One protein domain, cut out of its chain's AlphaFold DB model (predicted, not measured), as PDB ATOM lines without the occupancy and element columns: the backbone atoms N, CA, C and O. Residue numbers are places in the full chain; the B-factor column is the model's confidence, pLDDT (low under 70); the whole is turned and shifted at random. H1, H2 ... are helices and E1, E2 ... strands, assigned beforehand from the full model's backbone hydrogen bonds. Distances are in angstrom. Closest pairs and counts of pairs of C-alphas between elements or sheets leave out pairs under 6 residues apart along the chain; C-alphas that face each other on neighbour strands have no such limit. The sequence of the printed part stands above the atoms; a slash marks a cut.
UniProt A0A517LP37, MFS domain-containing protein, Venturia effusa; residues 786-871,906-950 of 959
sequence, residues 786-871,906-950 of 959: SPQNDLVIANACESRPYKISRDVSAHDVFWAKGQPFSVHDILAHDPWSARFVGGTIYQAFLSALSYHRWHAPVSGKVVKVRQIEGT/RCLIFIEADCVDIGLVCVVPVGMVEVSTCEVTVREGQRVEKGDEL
ATOM      1  N   SER A 786     -27.814  21.792  29.959       78.62
ATOM      2  CA  SER A 786     -26.445  22.325  29.983       78.62
ATOM      3  C   SER A 786     -25.370  21.222  29.895       78.62
ATOM      4  O   SER A 786     -24.568  21.100  30.829       78.62
ATOM      5  N   PRO A 787     -25.361  20.386  28.831       78.69
ATOM      6  CA  PRO A 787     -24.577  19.148  28.816       78.69
ATOM      7  C   PRO A 787     -23.090  19.416  29.073       78.69
ATOM      8  O   PRO A 787     -22.495  18.785  29.935       78.69
ATOM      9  N   GLN A 788     -22.546  20.451  28.426       80.56
ATOM     10  CA  GLN A 788     -21.140  20.871  28.485       80.56
ATOM     11  C   GLN A 788     -20.786  21.743  29.711       80.56
ATOM     12  O   GLN A 788     -19.749  22.402  29.716       80.56
ATOM     13  N   ASN A 789     -21.654  21.823  30.724       82.12
ATOM     14  CA  ASN A 789     -21.382  22.543  31.971       82.12
ATOM     15  C   ASN A 789     -21.437  21.572  33.155       82.12
ATOM     16  O   ASN A 789     -22.508  21.316  33.705       82.12
ATOM     17  N   ASP A 790     -20.288  21.029  33.553       81.69
ATOM     18  CA  ASP A 790     -20.199  19.998  34.598       81.69
ATOM     19  C   ASP A 790     -20.540  20.501  36.012       81.69
ATOM     20  O   ASP A 790     -20.743  19.691  36.908       81.69
ATOM     21  N   LEU A 791     -20.697  21.818  36.211       78.75
ATOM     22  CA  LEU A 791     -21.236  22.402  37.449       78.75
ATOM     23  C   LEU A 791     -22.771  22.254  37.556       78.75
ATOM     24  O   LEU A 791     -23.354  22.597  38.583       78.75
ATOM     25  N   VAL A 792     -23.432  21.760  36.502       77.12
ATOM     26  CA  VAL A 792     -24.881  21.512  36.451       77.12
ATOM     27  C   VAL A 792     -25.162  20.022  36.582       77.12
ATOM     28  O   VAL A 792     -24.896  19.258  35.654       77.12
ATOM     29  N   ILE A 793     -25.758  19.635  37.709       82.75
ATOM     30  CA  ILE A 793     -26.276  18.285  37.955       82.75
ATOM     31  C   ILE A 793     -27.639  18.155  37.258       82.75
ATOM     32  O   ILE A 793     -28.556  18.918  37.558       82.75
ATOM     33  N   ALA A 794     -27.775  17.202  36.336       83.69
ATOM     34  CA  ALA A 794     -29.051  16.865  35.704       83.69
ATOM     35  C   ALA A 794     -29.894  15.950  36.615       83.69
ATOM     36  O   ALA A 794     -29.351  15.223  37.447       83.69
ATOM     37  N   ASN A 795     -31.223  15.946  36.456       80.69
ATOM     38  CA  ASN A 795     -32.059  14.951  37.134       80.69
ATOM     39  C   ASN A 795     -31.843  13.568  36.494       80.69
ATOM     40  O   ASN A 795     -31.876  13.443  35.272       80.69
ATOM     41  N   ALA A 796     -31.646  12.539  37.318       79.69
ATOM     42  CA  ALA A 796     -31.347  11.186  36.859       79.69
ATOM     43  C   ALA A 796     -32.549  10.466  36.216       79.69
ATOM     44  O   ALA A 796     -32.350   9.454  35.563       79.69
ATOM     45  N   CYS A 797     -33.793  10.924  36.387       76.50
ATOM     46  CA  CYS A 797     -34.965  10.362  35.691       76.50
ATOM     47  C   CYS A 797     -36.136  11.355  35.655       76.50
ATOM     48  O   CYS A 797     -36.041  12.454  36.204       76.50
ATOM     49  N   GLU A 798     -37.269  10.971  35.052       74.12
ATOM     50  CA  GLU A 798     -38.505  11.771  35.053       74.12
ATOM     51  C   GLU A 798     -39.230  11.724  36.415       74.12
ATOM     52  O   GLU A 798     -40.344  11.213  36.579       74.12
ATOM     53  N   SER A 799     -38.565  12.281  37.421       70.81
ATOM     54  CA  SER A 799     -39.011  12.326  38.807       70.81
ATOM     55  C   SER A 799     -39.386  13.745  39.241       70.81
ATOM     56  O   SER A 799     -38.805  14.740  38.800       70.81
ATOM     57  N   ARG A 800     -40.362  13.851  40.147       64.19
ATOM     58  CA  ARG A 800     -40.703  15.106  40.829       64.19
ATOM     59  C   ARG A 800     -39.859  15.226  42.108       64.19
ATOM     60  O   ARG A 800     -39.887  14.283  42.904       64.19
ATOM     61  N   PRO A 801     -39.144  16.343  42.355       66.69
ATOM     62  CA  PRO A 801     -38.390  16.539  43.594       66.69
ATOM     63  C   PRO A 801     -39.279  16.350  44.831       66.69
ATOM     64  O   PRO A 801     -40.347  16.955  44.929       66.69
ATOM     65  N   TYR A 802     -38.839  15.519  45.776       62.03
ATOM     66  CA  TYR A 802     -39.545  15.258  47.032       62.03
ATOM     67  C   TYR A 802     -38.911  16.032  48.190       62.03
ATOM     68  O   TYR A 802     -39.605  16.742  48.919       62.03
ATOM     69  N   LYS A 803     -37.585  15.931  48.347       64.38
ATOM     70  CA  LYS A 803     -36.840  16.614  49.407       64.38
ATOM     71  C   LYS A 803     -35.371  16.810  49.032       64.38
ATOM     72  O   LYS A 803     -34.768  15.959  48.391       64.38
ATOM     73  N   ILE A 804     -34.780  17.905  49.512       71.62
ATOM     74  CA  ILE A 804     -33.325  18.081  49.574       71.62
ATOM     75  C   ILE A 804     -32.924  18.214  51.047       71.62
ATOM     76  O   ILE A 804     -33.372  19.138  51.728       71.62
ATOM     77  N   SER A 805     -32.081  17.303  51.530       67.06
ATOM     78  CA  SER A 805     -31.393  17.410  52.823       67.06
ATOM     79  C   SER A 805     -29.932  17.798  52.589       67.06
ATOM     80  O   SER A 805     -29.322  17.346  51.624       67.06
ATOM     81  N   ARG A 806     -29.360  18.630  53.462       72.00
ATOM     82  CA  ARG A 806     -27.961  19.088  53.413       72.00
ATOM     83  C   ARG A 806     -27.345  18.966  54.803       72.00
ATOM     84  O   ARG A 806     -28.095  19.047  55.773       72.00
ATOM     85  N   ASP A 807     -26.020  18.854  54.863       78.38
ATOM     86  CA  ASP A 807     -25.254  18.631  56.099       78.38
ATOM     87  C   ASP A 807     -25.666  17.312  56.784       78.38
ATOM     88  O   ASP A 807     -25.930  17.247  57.980       78.38
ATOM     89  N   VAL A 808     -25.840  16.264  55.966       78.00
ATOM     90  CA  VAL A 808     -26.501  15.013  56.377       78.00
ATOM     91  C   VAL A 808     -25.643  14.195  57.343       78.00
ATOM     92  O   VAL A 808     -24.454  13.975  57.095       78.00
ATOM     93  N   SER A 809     -26.238  13.724  58.438       79.44
ATOM     94  CA  SER A 809     -25.525  12.944  59.457       79.44
ATOM     95  C   SER A 809     -25.390  11.465  59.082       79.44
ATOM     96  O   SER A 809     -26.171  10.928  58.300       79.44
ATOM     97  N   ALA A 810     -24.397  10.785  59.666       78.00
ATOM     98  CA  ALA A 810     -24.146   9.352  59.462       78.00
ATOM     99  C   ALA A 810     -25.406   8.496  59.712       78.00
ATOM    100  O   ALA A 810     -25.772   7.660  58.884       78.00
ATOM    101  N   HIS A 811     -26.092   8.801  60.815       73.56
ATOM    102  CA  HIS A 811     -27.484   8.463  61.091       73.56
ATOM    103  C   HIS A 811     -28.192   9.793  61.401       73.56
ATOM    104  O   HIS A 811     -27.623  10.615  62.118       73.56
ATOM    105  N   ASP A 812     -29.381  10.030  60.851       58.72
ATOM    106  CA  ASP A 812     -30.105  11.304  60.952       58.72
ATOM    107  C   ASP A 812     -31.583  11.052  61.319       58.72
ATOM    108  O   ASP A 812     -32.115   9.958  61.107       58.72
ATOM    109  N   VAL A 813     -32.274  12.058  61.864       52.03
ATOM    110  CA  VAL A 813     -33.705  11.978  62.215       52.03
ATOM    111  C   VAL A 813     -34.441  13.103  61.505       52.03
ATOM    112  O   VAL A 813     -34.703  14.188  62.033       52.03
ATOM    113  N   PHE A 814     -34.769  12.851  60.242       41.62
ATOM    114  CA  PHE A 814     -35.394  13.848  59.394       41.62
ATOM    115  C   PHE A 814     -36.856  14.090  59.781       41.62
ATOM    116  O   PHE A 814     -37.721  13.223  59.680       41.62
ATOM    117  N   TRP A 815     -37.157  15.345  60.129       35.56
ATOM    118  CA  TRP A 815     -38.475  15.807  60.579       35.56
ATOM    119  C   TRP A 815     -39.532  15.928  59.463       35.56
ATOM    120  O   TRP A 815     -40.186  16.953  59.297       35.56
ATOM    121  N   ALA A 816     -39.746  14.830  58.736       28.72
ATOM    122  CA  ALA A 816     -40.978  14.513  58.027       28.72
ATOM    123  C   ALA A 816     -41.726  13.448  58.852       28.72
ATOM    124  O   ALA A 816     -41.462  12.258  58.737       28.72
ATOM    125  N   LYS A 817     -42.605  13.898  59.761       32.69
ATOM    126  CA  LYS A 817     -43.366  13.055  60.713       32.69
ATOM    127  C   LYS A 817     -42.524  12.098  61.594       32.69
ATOM    128  O   LYS A 817     -43.043  11.094  62.067       32.69
ATOM    129  N   GLY A 818     -41.266  12.455  61.878       40.12
ATOM    130  CA  GLY A 818     -40.432  11.788  62.889       40.12
ATOM    131  C   GLY A 818     -39.907  10.419  62.459       40.12
ATOM    132  O   GLY A 818     -40.101   9.447  63.180       40.12
ATOM    133  N   GLN A 819     -39.285  10.343  61.280       46.25
ATOM    134  CA  GLN A 819     -38.704   9.108  60.752       46.25
ATOM    135  C   GLN A 819     -37.171   9.150  60.781       46.25
ATOM    136  O   GLN A 819     -36.598  10.157  60.349       46.25
ATOM    137  N   PRO A 820     -36.497   8.074  61.233       50.66
ATOM    138  CA  PRO A 820     -35.055   7.947  61.073       50.66
ATOM    139  C   PRO A 820     -34.703   7.837  59.583       50.66
ATOM    140  O   PRO A 820     -35.467   7.307  58.773       50.66
ATOM    141  N   PHE A 821     -33.545   8.372  59.216       63.28
ATOM    142  CA  PHE A 821     -33.023   8.369  57.855       63.28
ATOM    143  C   PHE A 821     -31.497   8.336  57.942       63.28
ATOM    144  O   PHE A 821     -30.873   9.293  58.388       63.28
ATOM    145  N   SER A 822     -30.878   7.229  57.548       75.00
ATOM    146  CA  SER A 822     -29.452   6.987  57.781       75.00
ATOM    147  C   SER A 822     -28.684   6.927  56.467       75.00
ATOM    148  O   SER A 822     -29.053   6.187  55.551       75.00
ATOM    149  N   VAL A 823     -27.594   7.696  56.380       82.44
ATOM    150  CA  VAL A 823     -26.659   7.646  55.244       82.44
ATOM    151  C   VAL A 823     -26.009   6.266  55.174       82.44
ATOM    152  O   VAL A 823     -25.855   5.722  54.082       82.44
ATOM    153  N   HIS A 824     -25.692   5.669  56.328       84.19
ATOM    154  CA  HIS A 824     -25.204   4.296  56.386       84.19
ATOM    155  C   HIS A 824     -26.237   3.292  55.876       84.19
ATOM    156  O   HIS A 824     -25.880   2.434  55.074       84.19
ATOM    157  N   ASP A 825     -27.497   3.383  56.296       82.31
ATOM    158  CA  ASP A 825     -28.489   2.344  55.998       82.31
ATOM    159  C   ASP A 825     -28.862   2.397  54.511       82.31
ATOM    160  O   ASP A 825     -28.853   1.372  53.829       82.31
ATOM    161  N   ILE A 826     -29.071   3.597  53.957       84.06
ATOM    162  CA  ILE A 826     -29.320   3.804  52.520       84.06
ATOM    163  C   ILE A 826     -28.154   3.268  51.684       84.06
ATOM    164  O   ILE A 826     -28.378   2.542  50.716       84.06
ATOM    165  N   LEU A 827     -26.911   3.523  52.098       87.88
ATOM    166  CA  LEU A 827     -25.714   2.985  51.445       87.88
ATOM    167  C   LEU A 827     -25.345   1.564  51.928       87.88
ATOM    168  O   LEU A 827     -24.240   1.097  51.666       87.88
ATOM    169  N   ALA A 828     -26.250   0.848  52.606       86.62
ATOM    170  CA  ALA A 828     -26.095  -0.544  53.051       86.62
ATOM    171  C   ALA A 828     -24.767  -0.817  53.794       86.62
ATOM    172  O   ALA A 828     -24.005  -1.734  53.448       86.62
ATOM    173  N   HIS A 829     -24.498   0.054  54.771       85.44
ATOM    174  CA  HIS A 829     -23.299   0.186  55.602       85.44
ATOM    175  C   HIS A 829     -21.976   0.139  54.820       85.44
ATOM    176  O   HIS A 829     -20.958  -0.331  55.328       85.44
ATOM    177  N   ASP A 830     -21.965   0.622  53.574       89.75
ATOM    178  CA  ASP A 830     -20.757   0.618  52.755       89.75
ATOM    179  C   ASP A 830     -19.642   1.474  53.393       89.75
ATOM    180  O   ASP A 830     -19.942   2.562  53.899       89.75
ATOM    181  N   PRO A 831     -18.357   1.065  53.344       88.12
ATOM    182  CA  PRO A 831     -17.257   1.856  53.901       88.12
ATOM    183  C   PRO A 831     -17.164   3.290  53.362       88.12
ATOM    184  O   PRO A 831     -16.638   4.169  54.040       88.12
ATOM    185  N   TRP A 832     -17.689   3.557  52.161       90.38
ATOM    186  CA  TRP A 832     -17.716   4.908  51.597       90.38
ATOM    187  C   TRP A 832     -18.839   5.798  52.145       90.38
ATOM    188  O   TRP A 832     -18.805   6.995  51.879       90.38
ATOM    189  N   SER A 833     -19.774   5.283  52.956       87.25
ATOM    190  CA  SER A 833     -20.862   6.078  53.560       87.25
ATOM    191  C   SER A 833     -20.339   7.309  54.312       87.25
ATOM    192  O   SER A 833     -20.910   8.392  54.215       87.25
ATOM    193  N   ALA A 834     -19.189   7.175  54.983       86.12
ATOM    194  CA  ALA A 834     -18.530   8.271  55.690       86.12
ATOM    195  C   ALA A 834     -18.077   9.429  54.772       86.12
ATOM    196  O   ALA A 834     -17.968  10.554  55.249       86.12
ATOM    197  N   ARG A 835     -17.864   9.200  53.460       89.38
ATOM    198  CA  ARG A 835     -17.562  10.269  52.479       89.38
ATOM    199  C   ARG A 835     -18.773  11.166  52.179       89.38
ATOM    200  O   ARG A 835     -18.578  12.242  51.625       89.38
ATOM    201  N   PHE A 836     -19.993  10.740  52.524       88.44
ATOM    202  CA  PHE A 836     -21.239  11.478  52.267       88.44
ATOM    203  C   PHE A 836     -21.782  12.216  53.500       88.44
ATOM    204  O   PHE A 836     -22.742  12.977  53.381       88.44
ATOM    205  N   VAL A 837     -21.170  12.031  54.675       86.81
ATOM    206  CA  VAL A 837     -21.524  12.758  55.903       86.81
ATOM    207  C   VAL A 837     -21.133  14.234  55.758       86.81
ATOM    208  O   VAL A 837     -20.049  14.547  55.270       86.81
ATOM    209  N   GLY A 838     -22.038  15.145  56.119       82.19
ATOM    210  CA  GLY A 838     -21.947  16.575  55.788       82.19
ATOM    211  C   GLY A 838     -22.327  16.908  54.332       82.19
ATOM    212  O   GLY A 838     -22.307  18.070  53.925       82.19
ATOM    213  N   GLY A 839     -22.687  15.902  53.527       84.00
ATOM    214  CA  GLY A 839     -23.046  16.044  52.115       84.00
ATOM    215  C   GLY A 839     -24.465  16.567  51.868       84.00
ATOM    216  O   GLY A 839     -25.137  17.110  52.748       84.00
ATOM    217  N   THR A 840     -24.940  16.396  50.632       83.88
ATOM    218  CA  THR A 840     -26.321  16.698  50.222       83.88
ATOM    219  C   THR A 840     -26.986  15.445  49.668       83.88
ATOM    220  O   THR A 840     -26.396  14.740  48.855       83.88
ATOM    221  N   ILE A 841     -28.238  15.210  50.061       83.75
ATOM    222  CA  ILE A 841     -29.104  14.175  49.496       83.75
ATOM    223  C   ILE A 841     -30.276  14.857  48.794       83.75
ATOM    224  O   ILE A 841     -31.056  15.580  49.416       83.75
ATOM    225  N   TYR A 842     -30.392  14.599  47.493       82.44
ATOM    226  CA  TYR A 842     -31.553  14.917  46.669       82.44
ATOM    227  C   TYR A 842     -32.413  13.655  46.552       82.44
ATOM    228  O   TYR A 842     -31.947  12.635  46.050       82.44
ATOM    229  N   GLN A 843     -33.655  13.718  47.026       76.75
ATOM    230  CA  GLN A 843     -34.644  12.653  46.889       76.75
ATOM    231  C   GLN A 843     -35.782  13.148  45.995       76.75
ATOM    232  O   GLN A 843     -36.349  14.221  46.225       76.75
ATOM    233  N   ALA A 844     -36.141  12.352  44.992       72.31
ATOM    234  CA  ALA A 844     -37.226  12.623  44.057       72.31
ATOM    235  C   ALA A 844     -38.055  11.355  43.822       72.31
ATOM    236  O   ALA A 844     -37.592  10.248  44.092       72.31
ATOM    237  N   PHE A 845     -39.292  11.527  43.361       69.69
ATOM    238  CA  PHE A 845     -40.265  10.448  43.215       69.69
ATOM    239  C   PHE A 845     -40.700  10.255  41.752       69.69
ATOM    240  O   PHE A 845     -41.025  11.229  41.068       69.69
ATOM    241  N   LEU A 846     -40.741   9.000  41.296       70.50
ATOM    242  CA  LEU A 846     -41.049   8.575  39.926       70.50
ATOM    243  C   LEU A 846     -42.476   8.000  39.838       70.50
ATOM    244  O   LEU A 846     -42.830   7.103  40.593       70.50
ATOM    245  N   SER A 847     -43.313   8.520  38.935       67.00
ATOM    246  CA  SER A 847     -44.709   8.077  38.776       67.00
ATOM    247  C   SER A 847     -44.829   6.962  37.742       67.00
ATOM    248  O   SER A 847     -44.188   7.056  36.707       67.00
ATOM    249  N   ALA A 848     -45.755   6.012  37.916       65.44
ATOM    250  CA  ALA A 848     -46.037   4.943  36.943       65.44
ATOM    251  C   ALA A 848     -46.456   5.429  35.524       65.44
ATOM    252  O   ALA A 848     -46.470   4.637  34.587       65.44
ATOM    253  N   LEU A 849     -46.757   6.724  35.335       70.44
ATOM    254  CA  LEU A 849     -46.967   7.344  34.009       70.44
ATOM    255  C   LEU A 849     -45.707   7.985  33.399       70.44
ATOM    256  O   LEU A 849     -45.689   8.272  32.201       70.44
ATOM    257  N   SER A 850     -44.676   8.223  34.208       74.06
ATOM    258  CA  SER A 850     -43.385   8.757  33.775       74.06
ATOM    259  C   SER A 850     -42.622   7.760  32.891       74.06
ATOM    260  O   SER A 850     -42.973   6.584  32.749       74.06
ATOM    261  N   TYR A 851     -41.529   8.241  32.318       78.00
ATOM    262  CA  TYR A 851     -40.435   7.478  31.738       78.00
ATOM    263  C   TYR A 851     -39.589   6.784  32.824       78.00
ATOM    264  O   TYR A 851     -39.009   7.449  33.685       78.00
ATOM    265  N   HIS A 852     -39.529   5.449  32.782       78.25
ATOM    266  CA  HIS A 852     -38.851   4.601  33.773       78.25
ATOM    267  C   HIS A 852     -37.475   4.138  33.279       78.25
ATOM    268  O   HIS A 852     -37.276   2.951  33.036       78.25
ATOM    269  N   ARG A 853     -36.556   5.092  33.101       81.00
ATOM    270  CA  ARG A 853     -35.120   4.841  32.903       81.00
ATOM    271  C   ARG A 853     -34.283   5.832  33.710       81.00
ATOM    272  O   ARG A 853     -34.778   6.913  34.054       81.00
ATOM    273  N   TRP A 854     -33.043   5.470  34.024       83.44
ATOM    274  CA  TRP A 854     -32.112   6.269  34.823       83.44
ATOM    275  C   TRP A 854     -30.918   6.735  33.986       83.44
ATOM    276  O   TRP A 854     -30.356   5.978  33.209       83.44
ATOM    277  N   HIS A 855     -30.485   7.979  34.182       86.62
ATOM    278  CA  HIS A 855     -29.405   8.619  33.433       86.62
ATOM    279  C   HIS A 855     -28.345   9.222  34.359       86.62
ATOM    280  O   HIS A 855     -28.631   9.609  35.495       86.62
ATOM    281  N   ALA A 856     -27.116   9.333  33.857       90.06
ATOM    282  CA  ALA A 856     -25.978   9.920  34.545       90.06
ATOM    283  C   ALA A 856     -26.246  11.405  34.865       90.06
ATOM    284  O   ALA A 856     -26.325  12.226  33.945       90.06
ATOM    285  N   PRO A 857     -26.358  11.798  36.150       89.81
ATOM    286  CA  PRO A 857     -26.660  13.182  36.519       89.81
ATOM    287  C   PRO A 857     -25.441  14.111  36.378       89.81
ATOM    288  O   PRO A 857     -25.594  15.332  36.396       89.81
ATOM    289  N   VAL A 858     -24.237  13.546  36.236       91.19
ATOM    290  CA  VAL A 858     -22.950  14.238  36.067       91.19
ATOM    291  C   VAL A 858     -22.037  13.449  35.127       91.19
ATOM    292  O   VAL A 858     -22.111  12.221  35.086       91.19
ATOM    293  N   SER A 859     -21.147  14.150  34.425       92.94
ATOM    294  CA  SER A 859     -20.023  13.552  33.697       92.94
ATOM    295  C   SER A 859     -18.966  13.057  34.690       92.94
ATOM    296  O   SER A 859     -18.658  13.748  35.669       92.94
ATOM    297  N   GLY A 860     -18.397  11.873  34.468       93.50
ATOM    298  CA  GLY A 860     -17.344  11.355  35.340       93.50
ATOM    299  C   GLY A 860     -17.021   9.882  35.142       93.50
ATOM    300  O   GLY A 860     -17.325   9.272  34.115       93.50
ATOM    301  N   LYS A 861     -16.377   9.291  36.152       95.38
ATOM    302  CA  LYS A 861     -16.001   7.874  36.160       95.38
ATOM    303  C   LYS A 861     -16.829   7.098  37.177       95.38
ATOM    304  O   LYS A 861     -16.813   7.419  38.364       95.38
ATOM    305  N   VAL A 862     -17.477   6.027  36.726       94.50
ATOM    306  CA  VAL A 862     -18.104   5.026  37.595       94.50
ATOM    307  C   VAL A 862     -16.992   4.315  38.367       94.50
ATOM    308  O   VAL A 862     -16.188   3.572  37.800       94.50
ATOM    309  N   VAL A 863     -16.900   4.589  39.666       93.94
ATOM    310  CA  VAL A 863     -15.839   4.081  40.551       93.94
ATOM    311  C   VAL A 863     -16.269   2.871  41.372       93.94
ATOM    312  O   VAL A 863     -15.393   2.153  41.847       93.94
ATOM    313  N   LYS A 864     -17.579   2.638  41.534       93.62
ATOM    314  CA  LYS A 864     -18.133   1.460  42.218       93.62
ATOM    315  C   LYS A 864     -19.604   1.230  41.853       93.62
ATOM    316  O   LYS A 864     -20.343   2.206  41.716       93.62
ATOM    317  N   VAL A 865     -20.042  -0.026  41.746       91.00
ATOM    318  CA  VAL A 865     -21.455  -0.402  41.526       91.00
ATOM    319  C   VAL A 865     -21.844  -1.549  42.460       91.00
ATOM    320  O   VAL A 865     -21.163  -2.569  42.509       91.00
ATOM    321  N   ARG A 866     -22.941  -1.406  43.215       89.50
ATOM    322  CA  ARG A 866     -23.391  -2.431  44.175       89.50
ATOM    323  C   ARG A 866     -24.917  -2.512  44.254       89.50
ATOM    324  O   ARG A 866     -25.553  -1.606  44.786       89.50
ATOM    325  N   GLN A 867     -25.493  -3.620  43.790       86.50
ATOM    326  CA  GLN A 867     -26.905  -3.945  44.015       86.50
ATOM    327  C   GLN A 867     -27.102  -4.453  45.454       86.50
ATOM    328  O   GLN A 867     -26.266  -5.190  45.983       86.50
ATOM    329  N   ILE A 868     -28.193  -4.036  46.093       86.50
ATOM    330  CA  ILE A 868     -28.569  -4.358  47.470       86.50
ATOM    331  C   ILE A 868     -29.932  -5.046  47.441       86.50
ATOM    332  O   ILE A 868     -30.936  -4.427  47.088       86.50
ATOM    333  N   GLU A 869     -29.963  -6.316  47.836       85.00
ATOM    334  CA  GLU A 869     -31.210  -7.030  48.126       85.00
ATOM    335  C   GLU A 869     -31.891  -6.401  49.348       85.00
ATOM    336  O   GLU A 869     -31.234  -6.157  50.362       85.00
ATOM    337  N   GLY A 870     -33.197  -6.156  49.262       82.44
ATOM    338  CA  GLY A 870     -33.978  -5.567  50.346       82.44
ATOM    339  C   GLY A 870     -35.348  -6.216  50.524       82.44
ATOM    340  O   GLY A 870     -35.605  -7.326  50.055       82.44
ATOM    341  N   THR A 871     -36.225  -5.523  51.246       83.31
ATOM    342  CA  THR A 871     -37.566  -6.002  51.592       83.31
ATOM    343  C   THR A 871     -38.608  -5.682  50.521       83.31
ATOM    344  O   THR A 871     -38.686  -4.548  50.047       83.31
ATOM    345  N   ARG A 906     -32.414  -1.942  46.133       86.75
ATOM    346  CA  ARG A 906     -31.843  -0.709  45.563       86.75
ATOM    347  C   ARG A 906     -30.481  -0.970  44.937       86.75
ATOM    348  O   ARG A 906     -29.839  -1.965  45.260       86.75
ATOM    349  N   CYS A 907     -30.008  -0.077  44.076       88.56
ATOM    350  CA  CYS A 907     -28.629  -0.123  43.583       88.56
ATOM    351  C   CYS A 907     -27.853   1.127  44.006       88.56
ATOM    352  O   CYS A 907     -28.443   2.181  44.212       88.56
ATOM    353  N   LEU A 908     -26.536   1.001  44.157       91.44
ATOM    354  CA  LEU A 908     -25.619   2.083  44.509       91.44
ATOM    355  C   LEU A 908     -24.630   2.273  43.355       91.44
ATOM    356  O   LEU A 908     -23.769   1.416  43.145       91.44
ATOM    357  N   ILE A 909     -24.752   3.374  42.611       92.88
ATOM    358  CA  ILE A 909     -23.873   3.712  41.481       92.88
ATOM    359  C   ILE A 909     -23.021   4.916  41.886       92.88
ATOM    360  O   ILE A 909     -23.499   6.051  41.918       92.88
ATOM    361  N   PHE A 910     -21.754   4.673  42.211       94.38
ATOM    362  CA  PHE A 910     -20.822   5.710  42.640       94.38
ATOM    363  C   PHE A 910     -20.064   6.273  41.433       94.38
ATOM    364  O   PHE A 910     -19.338   5.540  40.756       94.38
ATOM    365  N   ILE A 911     -20.201   7.576  41.192       94.25
ATOM    366  CA  ILE A 911     -19.549   8.320  40.111       94.25
ATOM    367  C   ILE A 911     -18.646   9.376  40.753       94.25
ATOM    368  O   ILE A 911     -19.130  10.276  41.436       94.25
ATOM    369  N   GLU A 912     -17.334   9.285  40.547       94.62
ATOM    370  CA  GLU A 912     -16.419  10.383  40.879       94.62
ATOM    371  C   GLU A 912     -16.487  11.362  39.692       94.62
ATOM    372  O   GLU A 912     -16.105  11.011  38.569       94.62
ATOM    373  N   ALA A 913     -17.098  12.531  39.911       92.44
ATOM    374  CA  ALA A 913     -17.407  13.491  38.855       92.44
ATOM    375  C   ALA A 913     -16.143  14.185  38.324       92.44
ATOM    376  O   ALA A 913     -15.204  14.441  39.078       92.44
ATOM    377  N   ASP A 914     -16.148  14.577  37.046       90.44
ATOM    378  CA  ASP A 914     -15.057  15.386  36.475       90.44
ATOM    379  C   ASP A 914     -14.969  16.780  37.136       90.44
ATOM    380  O   ASP A 914     -13.899  17.387  37.213       90.44
ATOM    381  N   CYS A 915     -16.093  17.286  37.660       88.06
ATOM    382  CA  CYS A 915     -16.151  18.535  38.411       88.06
ATOM    383  C   CYS A 915     -15.755  18.337  39.885       88.06
ATOM    384  O   CYS A 915     -16.550  17.884  40.713       88.06
ATOM    385  N   VAL A 916     -14.543  18.779  40.234       82.25
ATOM    386  CA  VAL A 916     -13.966  18.699  41.593       82.25
ATOM    387  C   VAL A 916     -14.822  19.403  42.664       82.25
ATOM    388  O   VAL A 916     -14.867  18.933  43.797       82.25
ATOM    389  N   ASP A 917     -15.550  20.472  42.315       80.50
ATOM    390  CA  ASP A 917     -16.464  21.185  43.235       80.50
ATOM    391  C   ASP A 917     -17.746  20.382  43.581       80.50
ATOM    392  O   ASP A 917     -18.486  20.775  44.490       80.50
ATOM    393  N   ILE A 918     -18.002  19.267  42.875       84.25
ATOM    394  CA  ILE A 918     -19.079  18.293  43.139       84.25
ATOM    395  C   ILE A 918     -18.507  17.021  43.787       84.25
ATOM    396  O   ILE A 918     -19.038  16.554  44.792       84.25
ATOM    397  N   GLY A 919     -17.412  16.476  43.242       89.19
ATOM    398  CA  GLY A 919     -16.729  15.297  43.783       89.19
ATOM    399  C   GLY A 919     -17.501  13.984  43.595       89.19
ATOM    400  O   GLY A 919     -18.017  13.702  42.512       89.19
ATOM    401  N   LEU A 920     -17.550  13.151  44.639       92.75
ATOM    402  CA  LEU A 920     -18.192  11.835  44.588       92.75
ATOM    403  C   LEU A 920     -19.720  11.943  44.691       92.75
ATOM    404  O   LEU A 920     -20.264  12.302  45.734       92.75
ATOM    405  N   VAL A 921     -20.408  11.521  43.634       93.31
ATOM    406  CA  VAL A 921     -21.863  11.353  43.576       93.31
ATOM    407  C   VAL A 921     -22.211   9.875  43.772       93.31
ATOM    408  O   VAL A 921     -21.518   8.995  43.265       93.31
ATOM    409  N   CYS A 922     -23.301   9.582  44.482       92.62
ATOM    410  CA  CYS A 922     -23.918   8.255  44.491       92.62
ATOM    411  C   CYS A 922     -25.353   8.372  43.970       92.62
ATOM    412  O   CYS A 922     -26.169   9.080  44.560       92.62
ATOM    413  N   VAL A 923     -25.654   7.695  42.861       91.69
ATOM    414  CA  VAL A 923     -27.022   7.543  42.357       91.69
ATOM    415  C   VAL A 923     -27.615   6.299  43.009       91.69
ATOM    416  O   VAL A 923     -27.010   5.227  42.953       91.69
ATOM    417  N   VAL A 924     -28.789   6.447  43.629       89.06
ATOM    418  CA  VAL A 924     -29.469   5.363  44.352       89.06
ATOM    419  C   VAL A 924     -30.872   5.128  43.780       89.06
ATOM    420  O   VAL A 924     -31.841   5.690  44.295       89.06
ATOM    421  N   PRO A 925     -31.017   4.323  42.708       86.62
ATOM    422  CA  PRO A 925     -32.313   3.794  42.300       86.62
ATOM    423  C   PRO A 925     -32.873   2.883  43.398       86.62
ATOM    424  O   PRO A 925     -32.189   1.956  43.836       86.62
ATOM    425  N   VAL A 926     -34.110   3.139  43.833       81.75
ATOM    426  CA  VAL A 926     -34.821   2.347  44.850       81.75
ATOM    427  C   VAL A 926     -36.037   1.689  44.210       81.75
ATOM    428  O   VAL A 926     -36.876   2.367  43.618       81.75
ATOM    429  N   GLY A 927     -36.122   0.371  44.342       75.00
ATOM    430  CA  GLY A 927     -37.242  -0.449  43.914       75.00
ATOM    431  C   GLY A 927     -38.415  -0.307  44.872       75.00
ATOM    432  O   GLY A 927     -38.231  -0.332  46.091       75.00
ATOM    433  N   MET A 928     -39.623  -0.147  44.333       67.94
ATOM    434  CA  MET A 928     -40.824   0.015  45.146       67.94
ATOM    435  C   MET A 928     -41.742  -1.189  44.987       67.94
ATOM    436  O   MET A 928     -42.309  -1.420  43.920       67.94
ATOM    437  N   VAL A 929     -41.943  -1.905  46.096       68.62
ATOM    438  CA  VAL A 929     -42.911  -3.001  46.207       68.62
ATOM    439  C   VAL A 929     -42.591  -4.099  45.180       68.62
ATOM    440  O   VAL A 929     -41.586  -4.790  45.345       68.62
ATOM    441  N   GLU A 930     -43.375  -4.248  44.114       65.94
ATOM    442  CA  GLU A 930     -43.171  -5.244  43.053       65.94
ATOM    443  C   GLU A 930     -42.320  -4.738  41.875       65.94
ATOM    444  O   GLU A 930     -41.690  -5.540  41.185       65.94
ATOM    445  N   VAL A 931     -42.197  -3.418  41.697       56.31
ATOM    446  CA  VAL A 931     -41.380  -2.782  40.644       56.31
ATOM    447  C   VAL A 931     -39.963  -2.542  41.182       56.31
ATOM    448  O   VAL A 931     -39.542  -1.416  41.452       56.31
ATOM    449  N   SER A 932     -39.249  -3.647  41.420       53.62
ATOM    450  CA  SER A 932     -38.073  -3.682  42.309       53.62
ATOM    451  C   SER A 932     -36.822  -4.349  41.716       53.62
ATOM    452  O   SER A 932     -35.990  -4.875  42.455       53.62
ATOM    453  N   THR A 933     -36.675  -4.366  40.387       58.03
ATOM    454  CA  THR A 933     -35.552  -5.041  39.702       58.03
ATOM    455  C   THR A 933     -34.220  -4.286  39.809       58.03
ATOM    456  O   THR A 933     -33.188  -4.933  39.979       58.03
ATOM    457  N   CYS A 934     -34.228  -2.944  39.789       71.25
ATOM    458  CA  CYS A 934     -33.044  -2.079  39.968       71.25
ATOM    459  C   CYS A 934     -31.809  -2.530  39.161       71.25
ATOM    460  O   CYS A 934     -30.713  -2.668  39.710       71.25
ATOM    461  N   GLU A 935     -32.012  -2.803  37.873       73.00
ATOM    462  CA  GLU A 935     -30.967  -3.266  36.957       73.00
ATOM    463  C   GLU A 935     -30.019  -2.121  36.571       73.00
ATOM    464  O   GLU A 935     -30.434  -0.971  36.456       73.00
ATOM    465  N   VAL A 936     -28.732  -2.427  36.385       77.81
ATOM    466  CA  VAL A 936     -27.696  -1.439  36.046       77.81
ATOM    467  C   VAL A 936     -26.788  -2.014  34.966       77.81
ATOM    468  O   VAL A 936     -26.292  -3.133  35.099       77.81
ATOM    469  N   THR A 937     -26.565  -1.251  33.897       79.38
ATOM    470  CA  THR A 937     -25.715  -1.649  32.760       79.38
ATOM    471  C   THR A 937     -24.281  -1.150  32.882       79.38
ATOM    472  O   THR A 937     -23.359  -1.815  32.394       79.38
ATOM    473  N   VAL A 938     -24.079  -0.008  33.547       86.94
ATOM    474  CA  VAL A 938     -22.755   0.601  33.717       86.94
ATOM    475  C   VAL A 938     -21.846  -0.212  34.638       86.94
ATOM    476  O   VAL A 938     -22.287  -0.840  35.600       86.94
ATOM    477  N   ARG A 939     -20.542  -0.200  34.342       88.44
ATOM    478  CA  ARG A 939     -19.535  -1.038  35.014       88.44
ATOM    479  C   ARG A 939     -18.489  -0.212  35.752       88.44
ATOM    480  O   ARG A 939     -18.151   0.897  35.348       88.44
ATOM    481  N   GLU A 940     -17.910  -0.786  36.802       90.56
ATOM    482  CA  GLU A 940     -16.772  -0.175  37.494       90.56
ATOM    483  C   GLU A 940     -15.612   0.072  36.518       90.56
ATOM    484  O   GLU A 940     -15.216  -0.805  35.749       90.56
ATOM    485  N   GLY A 941     -15.079   1.293  36.525       88.06
ATOM    486  CA  GLY A 941     -14.055   1.744  35.589       88.06
ATOM    487  C   GLY A 941     -14.586   2.478  34.353       88.06
ATOM    488  O   GLY A 941     -13.801   3.196  33.730       88.06
ATOM    489  N   GLN A 942     -15.875   2.353  34.023       92.31
ATOM    490  CA  GLN A 942     -16.508   3.029  32.888       92.31
ATOM    491  C   GLN A 942     -16.537   4.553  33.083       92.31
ATOM    492  O   GLN A 942     -16.730   5.051  34.193       92.31
ATOM    493  N   ARG A 943     -16.357   5.300  31.991       93.56
ATOM    494  CA  ARG A 943     -16.642   6.739  31.927       93.56
ATOM    495  C   ARG A 943     -18.060   6.930  31.390       93.56
ATOM    496  O   ARG A 943     -18.440   6.209  30.471       93.56
ATOM    497  N   VAL A 944     -18.796   7.870  31.969       92.50
ATOM    498  CA  VAL A 944     -20.134   8.285  31.530       92.50
ATOM    499  C   VAL A 944     -20.156   9.798  31.339       92.50
ATOM    500  O   VAL A 944     -19.527  10.534  32.104       92.50
ATOM    501  N   GLU A 945     -20.861  10.261  30.317       91.31
ATOM    502  CA  GLU A 945     -21.188  11.669  30.107       91.31
ATOM    503  C   GLU A 945     -22.569  11.978  30.698       91.31
ATOM    504  O   GLU A 945     -23.424  11.104  30.853       91.31
ATOM    505  N   LYS A 946     -22.801  13.236  31.082       89.00
ATOM    506  CA  LYS A 946     -24.078  13.642  31.675       89.00
ATOM    507  C   LYS A 946     -25.231  13.416  30.687       89.00
ATOM    508  O   LYS A 946     -25.280  14.046  29.631       89.00
ATOM    509  N   GLY A 947     -26.190  12.577  31.071       83.81
ATOM    510  CA  GLY A 947     -27.305  12.137  30.228       83.81
ATOM    511  C   GLY A 947     -27.175  10.720  29.654       83.81
ATOM    512  O   GLY A 947     -28.175  10.212  29.153       83.81
ATOM    513  N   ASP A 948     -26.018  10.056  29.768       88.12
ATOM    514  CA  ASP A 948     -25.879   8.634  29.409       88.12
ATOM    515  C   ASP A 948     -26.840   7.763  30.233       88.12
ATOM    516  O   ASP A 948     -27.035   8.014  31.422       88.12
ATOM    517  N   GLU A 949     -27.431   6.732  29.628       85.62
ATOM    518  CA  GLU A 949     -28.314   5.784  30.324       85.62
ATOM    519  C   GLU A 949     -27.510   4.888  31.296       85.62
ATOM    520  O   GLU A 949     -26.391   4.462  30.999       85.62
ATOM    521  N   LEU A 950     -28.062   4.629  32.485       84.38
ATOM    522  CA  LEU A 950     -27.458   3.819  33.554       84.38
ATOM    523  C   LEU A 950     -28.081   2.414  33.659       84.38
ATOM    524  O   LEU A 950     -27.493   1.529  34.287       84.38
TER     525      LEU A 950
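Overview. This is residues 786 to 871 and 906 to 950 of the 959 residues of the protein "MFS domain-containing protein" of Venturia effusa (UniProt A0A517LP37). Picture two small sheets, E5-E6-E7 and E1-E4, with E7 near E4 but no closed barrel; the short helices H1 and H2 and the E2-E3 hairpin lie toward one end. Long loops make much of the rest, and the last, residues 924 to 950, folds back to pair with E5. The printed part has 131 residues, with seven named strands and two named helices in the order E1 E2 E3 H1 H2 E4 E5 E6 E7. Its three sheets are antiparallel; the class is mostly strand, with under half of the residues in named elements. It is compact, with a radius of gyration of the C-alphas of 14.4 A and spans of 40 by 33 by 26 A.

Arrangement. Begin with E6, residues 906 to 913, the inner strand between E5, residues 860 to 868, and E7, residues 920 to 923. Look for N 863 and O 910 at 2.8 A, and N 911 and O 921 at 2.8 A. E6 and E7 form a hairpin. Residues 943 to 944 pair antiparallel with 860 to 861 of E5. H2, residues 831 to 836, only grazes this sheet; 0 of its 2 O i to N i+4 pairs but 2 of 3 O i to N i+3 pairs are within hydrogen-bond range. H1, residues 823 to 826, touches H2, closest at C-alphas 824 and 833, 5.5 A. E4, residues 840 to 846, is near E7 and antiparallel to E1, residues 799 to 806, with N 802 and O 843 at 2.8 A. In the hairpin of E2, residues 811 to 814, and E3, residues 819 to 822, N 821 and O 812 are 2.9 A apart.

Along the chain. Find C-alpha 799 at (-39.011, 12.326, 38.807), where E1 begins its 19.5 A; it bends by 56 degrees at residue 802. E4 spans 19.7 A, E6 21.3 A. E5 spans 22.8 A and bends by 56 degrees at 863. E7 ends at C-alpha 923, (-27.022, 7.543, 42.357).

Size, cuts and confidence. The C-alphas of Gln 788 and Gly 818, the two farthest apart, are 40.5 A apart. Residues 872 to 905 are not printed; C-alphas 871 and 906 are 9.9 A apart across the cut. The link E4 to E5 is long. Confidence is under 70 in 24 residues, among them 812 to 821.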